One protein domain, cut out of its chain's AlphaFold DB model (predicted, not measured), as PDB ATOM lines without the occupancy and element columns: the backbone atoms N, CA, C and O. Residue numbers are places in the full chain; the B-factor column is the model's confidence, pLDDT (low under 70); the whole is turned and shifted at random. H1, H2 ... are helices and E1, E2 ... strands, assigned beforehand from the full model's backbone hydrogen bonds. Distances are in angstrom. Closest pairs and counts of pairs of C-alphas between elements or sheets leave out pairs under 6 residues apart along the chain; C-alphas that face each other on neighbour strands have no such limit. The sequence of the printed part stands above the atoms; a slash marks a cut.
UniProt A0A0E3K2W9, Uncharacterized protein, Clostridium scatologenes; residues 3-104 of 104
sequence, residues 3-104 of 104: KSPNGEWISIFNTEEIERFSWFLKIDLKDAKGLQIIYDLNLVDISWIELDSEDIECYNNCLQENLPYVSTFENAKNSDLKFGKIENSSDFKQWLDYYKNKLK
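This is residues 3 to 104 of the 104 residues of an uncharacterized protein of Clostridium scatologenes (UniProt A0A0E3K2W9). A twisted sheet of four strands stands in the middle, with helices on both of its faces. H1 stands up from one face with H4 next to it, H4 itself off the sheet; on the other face H2 runs slantwise over E2 and E3, and the short H3 sits on that same face near E3 and E4, apart from H2. The printed part has 102 residues, with four named helices and four named strands in the order E1 H1 E2 E3 H2 H3 E4 H4. The sheet, in the order E1 E2 E3 E4, is all antiparallel, and the class is mixed, helices and strands. The whole is compact, with a radius of gyration of the C-alphas of 13.1 A, and rounded, spanning 30 by 27 by 25 A.

E1, residues 9 to 13, is an edge strand and the antiparallel neighbour of E2, residues 34 to 39, with N 11 and O 37 at 3.0 A and N 37 and O 11 at 2.8 A. E2 forms a hairpin with E3, residues 46 to 51, where N 36 and O 49 are 2.8 A apart. E3 is antiparallel to the other edge strand, E4, residues 83 to 85, with N 48 and O 84 at 2.9 A. H1, residues 15 to 25, is on the sheet at a height of 9.3 A and stands up from it, its line rising 53 degrees; its closest C-alpha pair with E2 is Thr 15 and Gly 34, 6.2 A. H2, residues 53 to 64, is on the opposite face at a height of 10.5 A, slantwise to the strands at 42 degrees to E2 on the local plane; the closest C-alphas of the two are those of Gly 34 and Ile 56, 6.6 A. H3, residues 73 to 78, is on the same face as H2 at a height of 8.3 A, and its closest C-alpha to E3 is that of Ala 76, 6.9 A from that of Ile 49. H4, residues 89 to 102, is not on the sheet. With residues 91 to 95 alone it only just touches H1, with 3 pairs of C-alphas within 8 A, the closest being Leu 25 and Asp 91 at 7.6 A. In H1, H2, H3 and H4 every O i to N i+4 pair is within hydrogen-bond range.

E1 begins at C-alpha 9, (37.609, -66.498, -5.269). H1 measures 15.2 A, E2 16.7 A, E3 16.1 A and H2 16.9 A from first to last C-alpha. H4, 20.0 A, ends at C-alpha 102, (28.715, -76.491, -19.987).

The C-alphas farthest apart are those of Asn 78 and Lys 104, 37.6 A. The printed part has no cut and no long link. Its mean pLDDT is 85.5; residues 102 to 104 are under 70.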
ATOM      1  N   LYS A   3      38.874 -62.055  -7.612       79.19
ATOM      2  CA  LYS A   3      39.631 -62.348  -6.397       79.19
ATOM      3  C   LYS A   3      39.265 -61.315  -5.330       79.19
ATOM      4  O   LYS A   3      39.305 -60.120  -5.613       79.19
ATOM      5  N   SER A   4      38.893 -61.767  -4.137       78.19
ATOM      6  CA  SER A   4      38.636 -60.898  -2.992       78.19
ATOM      7  C   SER A   4      39.925 -60.174  -2.579       78.19
ATOM      8  O   SER A   4      41.028 -60.645  -2.893       78.19
ATOM      9  N   PRO A   5      39.829 -59.074  -1.816       74.12
ATOM     10  CA  PRO A   5      41.001 -58.435  -1.216       74.12
ATOM     11  C   PRO A   5      41.837 -59.384  -0.337       74.12
ATOM     12  O   PRO A   5      43.052 -59.225  -0.252       74.12
ATOM     13  N   ASN A   6      41.207 -60.403   0.260       78.06
ATOM     14  CA  ASN A   6      41.865 -61.401   1.114       78.06
ATOM     15  C   ASN A   6      42.387 -62.617   0.330       78.06
ATOM     16  O   ASN A   6      43.031 -63.502   0.887       78.06
ATOM     17  N   GLY A   7      42.150 -62.653  -0.981       83.81
ATOM     18  CA  GLY A   7      42.690 -63.649  -1.890       83.81
ATOM     19  C   GLY A   7      41.794 -64.850  -2.185       83.81
ATOM     20  O   GLY A   7      42.238 -65.746  -2.908       83.81
ATOM     21  N   GLU A   8      40.556 -64.850  -1.699       89.31
ATOM     22  CA  GLU A   8      39.542 -65.846  -2.047       89.31
ATOM     23  C   GLU A   8      38.985 -65.595  -3.450       89.31
ATOM     24  O   GLU A   8      39.101 -64.509  -4.011       89.31
ATOM     25  N   TRP A   9      38.355 -66.606  -4.028       87.75
ATOM     26  CA  TRP A   9      37.609 -66.498  -5.269       87.75
ATOM     27  C   TRP A   9      36.144 -66.240  -4.981       87.75
ATOM     28  O   TRP A   9      35.550 -66.849  -4.093       87.75
ATOM     29  N   ILE A  10      35.566 -65.355  -5.783       86.94
ATOM     30  CA  ILE A  10      34.182 -64.928  -5.664       86.94
ATOM     31  C   ILE A  10      33.474 -65.248  -6.976       86.94
ATOM     32  O   ILE A  10      33.921 -64.857  -8.067       86.94
ATOM     33  N   SER A  11      32.364 -65.968  -6.856       87.06
ATOM     34  CA  SER A  11      31.432 -66.235  -7.950       87.06
ATOM     35  C   SER A  11      30.045 -65.755  -7.561       87.06
ATOM     36  O   SER A  11      29.618 -65.983  -6.432       87.06
ATOM     37  N   ILE A  12      29.357 -65.101  -8.493       88.44
ATOM     38  CA  ILE A  12      27.971 -64.672  -8.320       88.44
ATOM     39  C   ILE A  12      27.113 -65.365  -9.366       88.44
ATOM     40  O   ILE A  12      27.527 -65.481 -10.521       88.44
ATOM     41  N   PHE A  13      25.949 -65.826  -8.927       86.56
ATOM     42  CA  PHE A  13      25.016 -66.629  -9.702       86.56
ATOM     43  C   PHE A  13      23.696 -65.890  -9.890       86.56
ATOM     44  O   PHE A  13      23.251 -65.161  -8.999       86.56
ATOM     45  N   ASN A  14      23.075 -66.084 -11.052       85.38
ATOM     46  CA  ASN A  14      21.733 -65.579 -11.338       85.38
ATOM     47  C   ASN A  14      20.643 -66.529 -10.806       85.38
ATOM     48  O   ASN A  14      20.928 -67.644 -10.377       85.38
ATOM     49  N   THR A  15      19.379 -66.111 -10.880       85.69
ATOM     50  CA  THR A  15      18.230 -66.872 -10.358       85.69
ATOM     51  C   THR A  15      18.140 -68.313 -10.878       85.69
ATOM     52  O   THR A  15      17.924 -69.227 -10.088       85.69
ATOM     53  N   GLU A  16      18.374 -68.561 -12.171       87.00
ATOM     54  CA  GLU A  16      18.312 -69.923 -12.736       87.00
ATOM     55  C   GLU A  16      19.422 -70.822 -12.164       87.00
ATOM     56  O   GLU A  16      19.218 -72.001 -11.865       87.00
ATOM     57  N   GLU A  17      20.623 -70.273 -11.996       87.88
ATOM     58  CA  GLU A  17      21.755 -70.985 -11.404       87.88
ATOM     59  C   GLU A  17      21.542 -71.265  -9.916       87.88
ATOM     60  O   GLU A  17      21.898 -72.345  -9.434       87.88
ATOM     61  N   ILE A  18      20.903 -70.331  -9.212       89.00
ATOM     62  CA  ILE A  18      20.546 -70.452  -7.799       89.00
ATOM     63  C   ILE A  18      19.535 -71.567  -7.576       89.00
ATOM     64  O   ILE A  18      19.711 -72.357  -6.650       89.00
ATOM     65  N   GLU A  19      18.508 -71.689  -8.417       88.69
ATOM     66  CA  GLU A  19      17.535 -72.781  -8.307       88.69
ATOM     67  C   GLU A  19      18.227 -74.149  -8.400       88.69
ATOM     68  O   GLU A  19      17.982 -75.049  -7.589       88.69
ATOM     69  N   ARG A  20      19.167 -74.299  -9.343       88.00
ATOM     70  CA  ARG A  20      19.941 -75.542  -9.487       88.00
ATOM     71  C   ARG A  20      20.884 -75.777  -8.313       88.00
ATOM     72  O   ARG A  20      20.991 -76.911  -7.848       88.00
ATOM     73  N   PHE A  21      21.562 -74.733  -7.842       87.56
ATOM     74  CA  PHE A  21      22.429 -74.791  -6.666       87.56
ATOM     75  C   PHE A  21      21.650 -75.218  -5.412       87.56
ATOM     76  O   PHE A  21      22.071 -76.131  -4.703       87.56
ATOM     77  N   SER A  22      20.478 -74.616  -5.194       89.25
ATOM     78  CA  SER A  22      19.563 -74.891  -4.078       89.25
ATOM     79  C   SER A  22      19.148 -76.355  -4.045       89.25
ATOM     80  O   SER A  22      19.238 -77.012  -3.008       89.25
ATOM     81  N   TRP A  23      18.760 -76.902  -5.200       89.38
ATOM     82  CA  TRP A  23      18.415 -78.315  -5.320       89.38
ATOM     83  C   TRP A  23      19.619 -79.233  -5.071       89.38
ATOM     84  O   TRP A  23      19.505 -80.211  -4.332       89.38
ATOM     85  N   PHE A  24      20.774 -78.908  -5.657       88.38
ATOM     86  CA  PHE A  24      21.976 -79.738  -5.588       88.38
ATOM     87  C   PHE A  24      22.532 -79.845  -4.160       88.38
ATOM     88  O   PHE A  24      22.811 -80.947  -3.693       88.38
ATOM     89  N   LEU A  25      22.640 -78.720  -3.446       86.88
ATOM     90  CA  LEU A  25      23.153 -78.686  -2.070       86.88
ATOM     91  C   LEU A  25      22.067 -78.793  -0.996       86.88
ATOM     92  O   LEU A  25      22.393 -78.789   0.189       86.88
ATOM     93  N   LYS A  26      20.792 -78.913  -1.385       88.25
ATOM     94  CA  LYS A  26      19.635 -78.961  -0.473       88.25
ATOM     95  C   LYS A  26      19.562 -77.739   0.455       88.25
ATOM     96  O   LYS A  26      19.294 -77.870   1.648       88.25
ATOM     97  N   ILE A  27      19.797 -76.557  -0.109       87.00
ATOM     98  CA  ILE A  27      19.709 -75.261   0.579       87.00
ATOM     99  C   ILE A  27      18.440 -74.551   0.093       87.00
ATOM    100  O   ILE A  27      18.129 -74.592  -1.093       87.00
ATOM    101  N   ASP A  28      17.695 -73.906   0.993       87.06
ATOM    102  CA  ASP A  28      16.452 -73.202   0.649       87.06
ATOM    103  C   ASP A  28      16.695 -71.726   0.284       87.06
ATOM    104  O   ASP A  28      16.694 -70.847   1.156       87.06
ATOM    105  N   LEU A  29      16.877 -71.468  -1.017       86.81
ATOM    106  CA  LEU A  29      17.046 -70.132  -1.611       86.81
ATOM    107  C   LEU A  29      15.991 -69.839  -2.692       86.81
ATOM    108  O   LEU A  29      16.284 -69.152  -3.667       86.81
ATOM    109  N   LYS A  30      14.771 -70.383  -2.569       71.12
ATOM    110  CA  LYS A  30      13.783 -70.383  -3.670       71.12
ATOM    111  C   LYS A  30      13.417 -68.986  -4.212       71.12
ATOM    112  O   LYS A  30      12.956 -68.888  -5.341       71.12
ATOM    113  N   ASP A  31      13.583 -67.940  -3.401       79.81
ATOM    114  CA  ASP A  31      13.203 -66.560  -3.731       79.81
ATOM    115  C   ASP A  31      14.428 -65.633  -3.901       79.81
ATOM    116  O   ASP A  31      14.275 -64.422  -4.085       79.81
ATOM    117  N   ALA A  32      15.642 -66.192  -3.853       84.62
ATOM    118  CA  ALA A  32      16.877 -65.425  -3.929       84.62
ATOM    119  C   ALA A  32      17.094 -64.850  -5.334       84.62
ATOM    120  O   ALA A  32      17.042 -65.548  -6.352       84.62
ATOM    121  N   LYS A  33      17.378 -63.546  -5.387       82.75
ATOM    122  CA  LYS A  33      17.625 -62.819  -6.644       82.75
ATOM    123  C   LYS A  33      19.088 -62.856  -7.071       82.75
ATOM    124  O   LYS A  33      19.377 -62.694  -8.255       82.75
ATOM    125  N   GLY A  34      19.990 -63.103  -6.128       90.00
ATOM    126  CA  GLY A  34      21.414 -63.278  -6.361       90.00
ATOM    127  C   GLY A  34      22.037 -64.140  -5.271       90.00
ATOM    128  O   GLY A  34      21.497 -64.276  -4.173       90.00
ATOM    129  N   LEU A  35      23.174 -64.747  -5.586       92.31
ATOM    130  CA  LEU A  35      23.909 -65.599  -4.660       92.31
ATOM    131  C   LEU A  35      25.399 -65.422  -4.893       92.31
ATOM    132  O   LEU A  35      25.880 -65.652  -6.001       92.31
ATOM    133  N   GLN A  36      26.124 -65.054  -3.842       92.25
ATOM    134  CA  GLN A  36      27.577 -64.990  -3.831       92.25
ATOM    135  C   GLN A  36      28.139 -66.234  -3.161       92.25
ATOM    136  O   GLN A  36      27.755 -66.561  -2.043       92.25
ATOM    137  N   ILE A  37      29.100 -66.882  -3.813       91.69
ATOM    138  CA  ILE A  37      29.904 -67.954  -3.228       91.69
ATOM    139  C   ILE A  37      31.350 -67.484  -3.122       91.69
ATOM    140  O   ILE A  37      31.936 -67.039  -4.115       91.69
ATOM    141  N   ILE A  38      31.919 -67.613  -1.926       91.56
ATOM    142  CA  ILE A  38      33.302 -67.257  -1.603       91.56
ATOM    143  C   ILE A  38      34.050 -68.542  -1.254       91.56
ATOM    144  O   ILE A  38      33.586 -69.304  -0.402       91.56
ATOM    145  N   TYR A  39      35.179 -68.796  -1.912       91.44
ATOM    146  CA  TYR A  39      35.965 -70.014  -1.703       91.44
ATOM    147  C   TYR A  39      37.457 -69.835  -1.986       91.44
ATOM    148  O   TYR A  39      37.854 -69.031  -2.826       91.44
ATOM    149  N   ASP A  40      38.305 -70.621  -1.326       90.50
ATOM    150  CA  ASP A  40      39.736 -70.683  -1.635       90.50
ATOM    151  C   ASP A  40      40.049 -71.658  -2.793       90.50
ATOM    152  O   ASP A  40      39.194 -72.395  -3.285       90.50
ATOM    153  N   LEU A  41      41.303 -71.674  -3.260       84.56
ATOM    154  CA  LEU A  41      41.725 -72.568  -4.353       84.56
ATOM    155  C   LEU A  41      41.636 -74.057  -3.991       84.56
ATOM    156  O   LEU A  41      41.531 -74.895  -4.888       84.56
ATOM    157  N   ASN A  42      41.704 -74.381  -2.701       88.19
ATOM    158  CA  ASN A  42      41.674 -75.753  -2.210       88.19
ATOM    159  C   ASN A  42      40.253 -76.236  -1.894       88.19
ATOM    160  O   ASN A  42      40.079 -77.417  -1.601       88.19
ATOM    161  N   LEU A  43      39.256 -75.350  -1.994       88.12
ATOM    162  CA  LEU A  43      37.863 -75.601  -1.640       88.12
ATOM    163  C   LEU A  43      37.710 -76.077  -0.184       88.12
ATOM    164  O   LEU A  43      36.869 -76.926   0.106       88.12
ATOM    165  N   VAL A  44      38.548 -75.563   0.719       87.94
ATOM    166  CA  VAL A  44      38.535 -75.921   2.148       87.94
ATOM    167  C   VAL A  44      37.486 -75.103   2.884       87.94
ATOM    168  O   VAL A  44      36.651 -75.661   3.591       87.94
ATOM    169  N   ASP A  45      37.503 -73.791   2.671       89.88
ATOM    170  CA  ASP A  45      36.514 -72.872   3.214       89.88
ATOM    171  C   ASP A  45      35.636 -72.376   2.076       89.88
ATOM    172  O   ASP A  45      36.100 -71.680   1.174       89.88
ATOM    173  N   ILE A  46      34.361 -72.762   2.111       92.50
ATOM    174  CA  ILE A  46      33.369 -72.331   1.135       92.50
ATOM    175  C   ILE A  46      32.164 -71.766   1.876       92.50
ATOM    176  O   ILE A  46      31.554 -72.427   2.723       92.50
ATOM    177  N   SER A  47      31.803 -70.539   1.531       92.94
ATOM    178  CA  SER A  47      30.660 -69.832   2.099       92.94
ATOM    179  C   SER A  47      29.753 -69.284   1.016       92.94
ATOM    180  O   SER A  47      30.187 -69.050  -0.112       92.94
ATOM    181  N   TRP A  48      28.487 -69.100   1.368       93.25
ATOM    182  CA  TRP A  48      27.473 -68.551   0.487       93.25
ATOM    183  C   TRP A  48      26.684 -67.449   1.184       93.25
ATOM    184  O   TRP A  48      26.483 -67.489   2.400       93.25
ATOM    185  N   ILE A  49      26.259 -66.461   0.403       93.50
ATOM    186  CA  ILE A  49      25.483 -65.305   0.851       93.50
ATOM    187  C   ILE A  49      24.407 -65.036  -0.197       93.50
ATOM    188  O   ILE A  49      24.728 -64.876  -1.376       93.50
ATOM    189  N   GLU A  50      23.146 -65.013   0.223       92.56
ATOM    190  CA  GLU A  50      22.057 -64.473  -0.587       92.56
ATOM    191  C   GLU A  50      22.280 -62.974  -0.781       92.56
ATOM    192  O   GLU A  50      22.616 -62.275   0.169       92.56
ATOM    193  N   LEU A  51      22.125 -62.497  -2.012       90.44
ATOM    194  CA  LEU A  51      22.326 -61.097  -2.365       90.44
ATOM    195  C   LEU A  51      20.986 -60.420  -2.612       90.44
ATOM    196  O   LEU A  51      20.113 -60.985  -3.285       90.44
ATOM    197  N   ASP A  52      20.861 -59.189  -2.132       87.31
ATOM    198  CA  ASP A  52      19.747 -58.326  -2.494       87.31
ATOM    199  C   ASP A  52      19.984 -57.606  -3.835       87.31
ATOM    200  O   ASP A  52      20.951 -57.845  -4.564       87.31
ATOM    201  N   SER A  53      19.044 -56.740  -4.216       85.81
ATOM    202  CA  SER A  53      19.157 -55.960  -5.450       85.81
ATOM    203  C   SER A  53      20.295 -54.937  -5.431       85.81
ATOM    204  O   SER A  53      20.871 -54.686  -6.489       85.81
ATOM    205  N   GLU A  54      20.615 -54.356  -4.274       87.62
ATOM    206  CA  GLU A  54      21.678 -53.357  -4.131       87.62
ATOM    207  C   GLU A  54      23.056 -54.023  -4.229       87.62
ATOM    208  O   GLU A  54      23.929 -53.530  -4.945       87.62
ATOM    209  N   ASP A  55      23.230 -55.192  -3.605       88.31
ATOM    210  CA  ASP A  55      24.431 -56.019  -3.723       88.31
ATOM    211  C   ASP A  55      24.719 -56.380  -5.195       88.31
ATOM    212  O   ASP A  55      25.856 -56.299  -5.669       88.31
ATOM    213  N   ILE A  56      23.680 -56.782  -5.939       85.62
ATOM    214  CA  ILE A  56      23.793 -57.158  -7.358       85.62
ATOM    215  C   ILE A  56      24.182 -55.947  -8.212       85.62
ATOM    216  O   ILE A  56      25.034 -56.060  -9.098       85.62
ATOM    217  N   GLU A  57      23.566 -54.791  -7.969       88.25
ATOM    218  CA  GLU A  57      23.912 -53.554  -8.666       88.25
ATOM    219  C   GLU A  57      25.361 -53.146  -8.374       88.25
ATOM    220  O   GLU A  57      26.128 -52.869  -9.300       88.25
ATOM    221  N   CYS A  58      25.768 -53.202  -7.104       87.00
ATOM    222  CA  CYS A  58      27.129 -52.900  -6.681       87.00
ATOM    223  C   CYS A  58      28.147 -53.831  -7.350       87.00
ATOM    224  O   CYS A  58      29.130 -53.357  -7.919       87.00
ATOM    225  N   TYR A  59      27.877 -55.138  -7.389       85.88
ATOM    226  CA  TYR A  59      28.725 -56.092  -8.098       85.88
ATOM    227  C   TYR A  59      28.889 -55.750  -9.583       85.88
ATOM    228  O   TYR A  59      30.009 -55.759 -10.099       85.88
ATOM    229  N   ASN A  60      27.788 -55.448 -10.275       84.69
ATOM    230  CA  ASN A  60      27.822 -55.106 -11.697       84.69
ATOM    231  C   ASN A  60      28.639 -53.832 -11.954       84.69
ATOM    232  O   ASN A  60      29.412 -53.787 -12.911       84.69
ATOM    233  N   ASN A  61      28.528 -52.834 -11.075       87.69
ATOM    234  CA  ASN A  61      29.327 -51.612 -11.147       87.69
ATOM    235  C   ASN A  61      30.814 -51.901 -10.885       87.69
ATOM    236  O   ASN A  61      31.669 -51.507 -11.678       87.69
ATOM    237  N   CYS A  62      31.142 -52.681  -9.850       84.94
ATOM    238  CA  CYS A  62      32.519 -53.096  -9.576       84.94
ATOM    239  C   CYS A  62      33.135 -53.884 -10.741       84.94
ATOM    240  O   CYS A  62      34.299 -53.667 -11.076       84.94
ATOM    241  N   LEU A  63      32.368 -54.757 -11.403       81.06
ATOM    242  CA  LEU A  63      32.824 -55.462 -12.604       81.06
ATOM    243  C   LEU A  63      33.195 -54.503 -13.737       81.06
ATOM    244  O   LEU A  63      34.231 -54.697 -14.373       81.06
ATOM    245  N   GLN A  64      32.375 -53.481 -13.991       84.81
ATOM    246  CA  GLN A  64      32.655 -52.481 -15.028       84.81
ATOM    247  C   GLN A  64      33.928 -51.681 -14.719       84.81
ATOM    248  O   GLN A  64      34.684 -51.344 -15.630       84.81
ATOM    249  N   GLU A  65      34.197 -51.432 -13.438       85.50
ATOM    250  CA  GLU A  65      35.368 -50.686 -12.969       85.50
ATOM    251  C   GLU A  65      36.613 -51.562 -12.727       85.50
ATOM    252  O   GLU A  65      37.668 -51.049 -12.359       85.50
ATOM    253  N   ASN A  66      36.531 -52.876 -12.966       81.94
ATOM    254  CA  ASN A  66      37.564 -53.861 -12.606       81.94
ATOM    255  C   ASN A  66      37.951 -53.833 -11.114       81.94
ATOM    256  O   ASN A  66      39.096 -54.116 -10.748       81.94
ATOM    257  N   LEU A  67      36.999 -53.502 -10.247       81.31
ATOM    258  CA  LEU A  67      37.163 -53.506  -8.800       81.31
ATOM    259  C   LEU A  67      36.658 -54.826  -8.194       81.31
ATOM    260  O   LEU A  67      35.707 -55.432  -8.700       81.31
ATOM    261  N   PRO A  68      37.270 -55.300  -7.096       73.81
ATOM    262  CA  PRO A  68      36.751 -56.443  -6.364       73.81
ATOM    263  C   PRO A  68      35.499 -56.043  -5.573       73.81
ATOM    264  O   PRO A  68      35.506 -55.060  -4.838       73.81
ATOM    265  N   TYR A  69      34.451 -56.855  -5.679       82.50
ATOM    266  CA  TYR A  69      33.238 -56.751  -4.871       82.50
ATOM    267  C   TYR A  69      33.101 -57.990  -3.998       82.50
ATOM    268  O   TYR A  69      33.194 -59.099  -4.524       82.50
ATOM    269  N   VAL A  70      32.850 -57.816  -2.700       85.44
ATOM    270  CA  VAL A  70      32.447 -58.921  -1.828       85.44
ATOM    271  C   VAL A  70      31.431 -58.430  -0.806       85.44
ATOM    272  O   VAL A  70      31.720 -57.522  -0.026       85.44
ATOM    273  N   SER A  71      30.249 -59.044  -0.795       86.44
ATOM    274  CA  SER A  71      29.333 -58.899   0.336       86.44
ATOM    275  C   SER A  71      29.873 -59.699   1.523       86.44
ATOM    276  O   SER A  71      30.481 -60.761   1.341       86.44
ATOM    277  N   THR A  72      29.702 -59.178   2.735       85.94
ATOM    278  CA  THR A  72      30.181 -59.806   3.974       85.94
ATOM    279  C   THR A  72      29.021 -60.441   4.738       85.94
ATOM    280  O   THR A  72      27.864 -60.065   4.563       85.94
ATOM    281  N   PHE A  73      29.310 -61.380   5.644       88.25
ATOM    282  CA  PHE A  73      28.281 -61.897   6.558       88.25
ATOM    283  C   PHE A  73      27.700 -60.806   7.465       88.25
ATOM    284  O   PHE A  73      26.547 -60.906   7.869       88.25
ATOM    285  N   GLU A  74      28.473 -59.765   7.786       86.31
ATOM    286  CA  GLU A  74      27.968 -58.617   8.542       86.31
ATOM    287  C   GLU A  74      26.942 -57.828   7.724       86.31
ATOM    288  O   GLU A  74      25.877 -57.514   8.252       86.31
ATOM    289  N   ASN A  75      27.211 -57.590   6.434       84.12
ATOM    290  CA  ASN A  75      26.250 -56.968   5.519       84.12
ATOM    291  C   ASN A  75      24.978 -57.814   5.426       84.12
ATOM    292  O   ASN A  75      23.889 -57.309   5.680       84.12
ATOM    293  N   ALA A  76      25.132 -59.118   5.175       87.19
ATOM    294  CA  ALA A  76      24.010 -60.043   5.073       87.19
ATOM    295  C   ALA A  76      23.150 -60.040   6.345       87.19
ATOM    296  O   ALA A  76      21.930 -59.933   6.284       87.19
ATOM    297  N   LYS A  77      23.790 -60.077   7.518       86.50
ATOM    298  CA  LYS A  77      23.102 -60.035   8.809       86.50
ATOM    299  C   LYS A  77      22.370 -58.712   9.046       86.50
ATOM    300  O   LYS A  77      21.289 -58.729   9.628       86.50
ATOM    301  N   ASN A  78      22.949 -57.585   8.638       86.25
ATOM    302  CA  ASN A  78      22.323 -56.268   8.788       86.25
ATOM    303  C   ASN A  78      21.121 -56.082   7.848       86.25
ATOM    304  O   ASN A  78      20.196 -55.354   8.202       86.25
ATOM    305  N   SER A  79      21.123 -56.764   6.700       82.75
ATOM    306  CA  SER A  79      20.059 -56.729   5.688       82.75
ATOM    307  C   SER A  79      19.052 -57.890   5.790       82.75
ATOM    308  O   SER A  79      18.215 -58.040   4.907       82.75
ATOM    309  N   ASP A  80      19.113 -58.706   6.850       85.00
ATOM    310  CA  ASP A  80      18.272 -59.907   7.048       85.00
ATOM    311  C   ASP A  80      18.355 -60.933   5.894       85.00
ATOM    312  O   ASP A  80      17.413 -61.667   5.596       85.00
ATOM    313  N   LEU A  81      19.511 -60.990   5.229       88.62
ATOM    314  CA  LEU A  81      19.797 -61.934   4.153       88.62
ATOM    315  C   LEU A  81      20.263 -63.275   4.717       88.62
ATOM    316  O   LEU A  81      20.946 -63.352   5.745       88.62
ATOM    317  N   LYS A  82      19.940 -64.361   4.007       91.38
ATOM    318  CA  LYS A  82      20.424 -65.697   4.360       91.38
ATOM    319  C   LYS A  82      21.900 -65.842   3.992       91.38
ATOM    320  O   LYS A  82      22.354 -65.409   2.936       91.38
ATOM    321  N   PHE A  83      22.654 -66.532   4.835       93.50
ATOM    322  CA  PHE A  83      24.046 -66.879   4.568       93.50
ATOM    323  C   PHE A  83      24.406 -68.198   5.247       93.50
ATOM    324  O   PHE A  83      23.732 -68.644   6.180       93.50
ATOM    325  N   GLY A  84      25.489 -68.828   4.799       92.75
ATOM    326  CA  GLY A  84      25.932 -70.089   5.372       92.75
ATOM    327  C   GLY A  84      27.260 -70.596   4.827       92.75
ATOM    328  O   GLY A  84      27.979 -69.913   4.096       92.75
ATOM    329  N   LYS A  85      27.596 -71.826   5.218       93.25
ATOM    330  CA  LYS A  85      28.771 -72.561   4.736       93.25
ATOM    331  C   LYS A  85      28.341 -73.775   3.926       93.25
ATOM    332  O   LYS A  85      27.263 -74.320   4.153       93.25
ATOM    333  N   ILE A  86      29.187 -74.192   2.990       91.81
ATOM    334  CA  ILE A  86      28.998 -75.447   2.262       91.81
ATOM    335  C   ILE A  86      29.795 -76.535   2.978       91.81
ATOM    336  O   ILE A  86      31.019 -76.481   3.021       91.81
ATOM    337  N   GLU A  87      29.100 -77.520   3.544       87.12
ATOM    338  CA  GLU A  87      29.742 -78.574   4.345       87.12
ATOM    339  C   GLU A  87      30.407 -79.660   3.493       87.12
ATOM    340  O   GLU A  87      31.374 -80.285   3.925       87.12
ATOM    341  N   ASN A  88      29.915 -79.883   2.271       86.06
ATOM    342  CA  ASN A  88      30.459 -80.883   1.360       86.06
ATOM    343  C   ASN A  88      31.167 -80.218   0.171       86.06
ATOM    344  O   ASN A  88      30.579 -79.976  -0.885       86.06
ATOM    345  N   SER A  89      32.460 -79.939   0.341       85.56
ATOM    346  CA  SER A  89      33.291 -79.331  -0.703       85.56
ATOM    347  C   SER A  89      33.451 -80.208  -1.948       85.56
ATOM    348  O   SER A  89      33.643 -79.684  -3.047       85.56
ATOM    349  N   SER A  90      33.326 -81.534  -1.809       89.12
ATOM    350  CA  SER A  90      33.393 -82.464  -2.943       89.12
ATOM    351  C   SER A  90      32.190 -82.297  -3.864       89.12
ATOM    352  O   SER A  90      32.361 -82.226  -5.083       89.12
ATOM    353  N   ASP A  91      30.992 -82.180  -3.289       87.44
ATOM    354  CA  ASP A  91      29.764 -81.938  -4.048       87.44
ATOM    355  C   ASP A  91      29.851 -80.578  -4.749       87.44
ATOM    356  O   ASP A  91      29.628 -80.479  -5.958       87.44
ATOM    357  N   PHE A  92      30.274 -79.534  -4.031       89.44
ATOM    358  CA  PHE A  92      30.455 -78.206  -4.618       89.44
ATOM    359  C   PHE A  92      31.433 -78.206  -5.797       89.44
ATOM    360  O   PHE A  92      31.148 -77.610  -6.838       89.44
ATOM    361  N   LYS A  93      32.565 -78.908  -5.667       89.38
ATOM    362  CA  LYS A  93      33.542 -79.041  -6.751       89.38
ATOM    363  C   LYS A  93      32.922 -79.672  -7.995       89.38
ATOM    364  O   LYS A  93      33.091 -79.140  -9.089       89.38
ATOM    365  N   GLN A  94      32.181 -80.771  -7.834       88.12
ATOM    366  CA  GLN A  94      31.518 -81.448  -8.953       88.12
ATOM    367  C   GLN A  94      30.524 -80.525  -9.664       88.12
ATOM    368  O   GLN A  94      30.493 -80.475 -10.895       88.12
ATOM    369  N   TRP A  95      29.747 -79.763  -8.897       87.75
ATOM    370  CA  TRP A  95      28.802 -78.796  -9.445       87.75
ATOM    371  C   TRP A  95      29.501 -77.659 -10.202       87.75
ATOM    372  O   TRP A  95      29.129 -77.365 -11.342       87.75
ATOM    373  N   LEU A  96      30.553 -77.069  -9.620       85.25
ATOM    374  CA  LEU A  96      31.361 -76.033 -10.270       85.25
ATOM    375  C   LEU A  96      31.972 -76.528 -11.583       85.25
ATOM    376  O   LEU A  96      31.933 -75.819 -12.587       85.25
ATOM    377  N   ASP A  97      32.549 -77.729 -11.581       86.25
ATOM    378  CA  ASP A  97      33.197 -78.304 -12.759       86.25
ATOM    379  C   ASP A  97      32.174 -78.602 -13.865       86.25
ATOM    380  O   ASP A  97      32.427 -78.312 -15.037       86.25
ATOM    381  N   TYR A  98      30.989 -79.109 -13.509       83.69
ATOM    382  CA  TYR A  98      29.880 -79.274 -14.451       83.69
ATOM    383  C   TYR A  98      29.497 -77.940 -15.108       83.69
ATOM    384  O   TYR A  98      29.423 -77.852 -16.336       83.69
ATOM    385  N   TYR A  99      29.314 -76.886 -14.309       74.50
ATOM    386  CA  TYR A  99      28.927 -75.563 -14.802       74.50
ATOM    387  C   TYR A  99      29.991 -74.923 -15.700       74.50
ATOM    388  O   TYR A  99      29.674 -74.421 -16.780       74.50
ATOM    389  N   LYS A 100      31.267 -75.004 -15.308       72.31
ATOM    390  CA  LYS A 100      32.392 -74.472 -16.097       72.31
ATOM    391  C   LYS A 100      32.544 -75.147 -17.457       72.31
ATOM    392  O   LYS A 100      32.989 -74.502 -18.402       72.31
ATOM    393  N   ASN A 101      32.211 -76.431 -17.556       75.25
ATOM    394  CA  ASN A 101      32.330 -77.182 -18.805       75.25
ATOM    395  C   ASN A 101      31.124 -77.004 -19.731       75.25
ATOM    396  O   ASN A 101      31.275 -77.164 -20.935       75.25
ATOM    397  N   LYS A 102      29.944 -76.671 -19.196       63.59
ATOM    398  CA  LYS A 102      28.715 -76.491 -19.987       63.59
ATOM    399  C   LYS A 102      28.593 -75.101 -20.629       63.59
ATOM    400  O   LYS A 102      27.814 -74.932 -21.560       63.59
ATOM    401  N   LEU A 103      29.331 -74.117 -20.112       52.12
ATOM    402  CA  LEU A 103      29.387 -72.738 -20.620       52.12
ATOM    403  C   LEU A 103      30.570 -72.492 -21.583       52.12
ATOM    404  O   LEU A 103      30.812 -71.347 -21.967       52.12
ATOM    405  N   LYS A 104      31.312 -73.544 -21.952       45.22
ATOM    406  CA  LYS A 104      32.281 -73.552 -23.059       45.22
ATOM    407  C   LYS A 104      31.648 -74.159 -24.302       45.22
ATOM    408  O   LYS A 104      32.009 -73.684 -25.399       45.22
TER     409      LYS A 104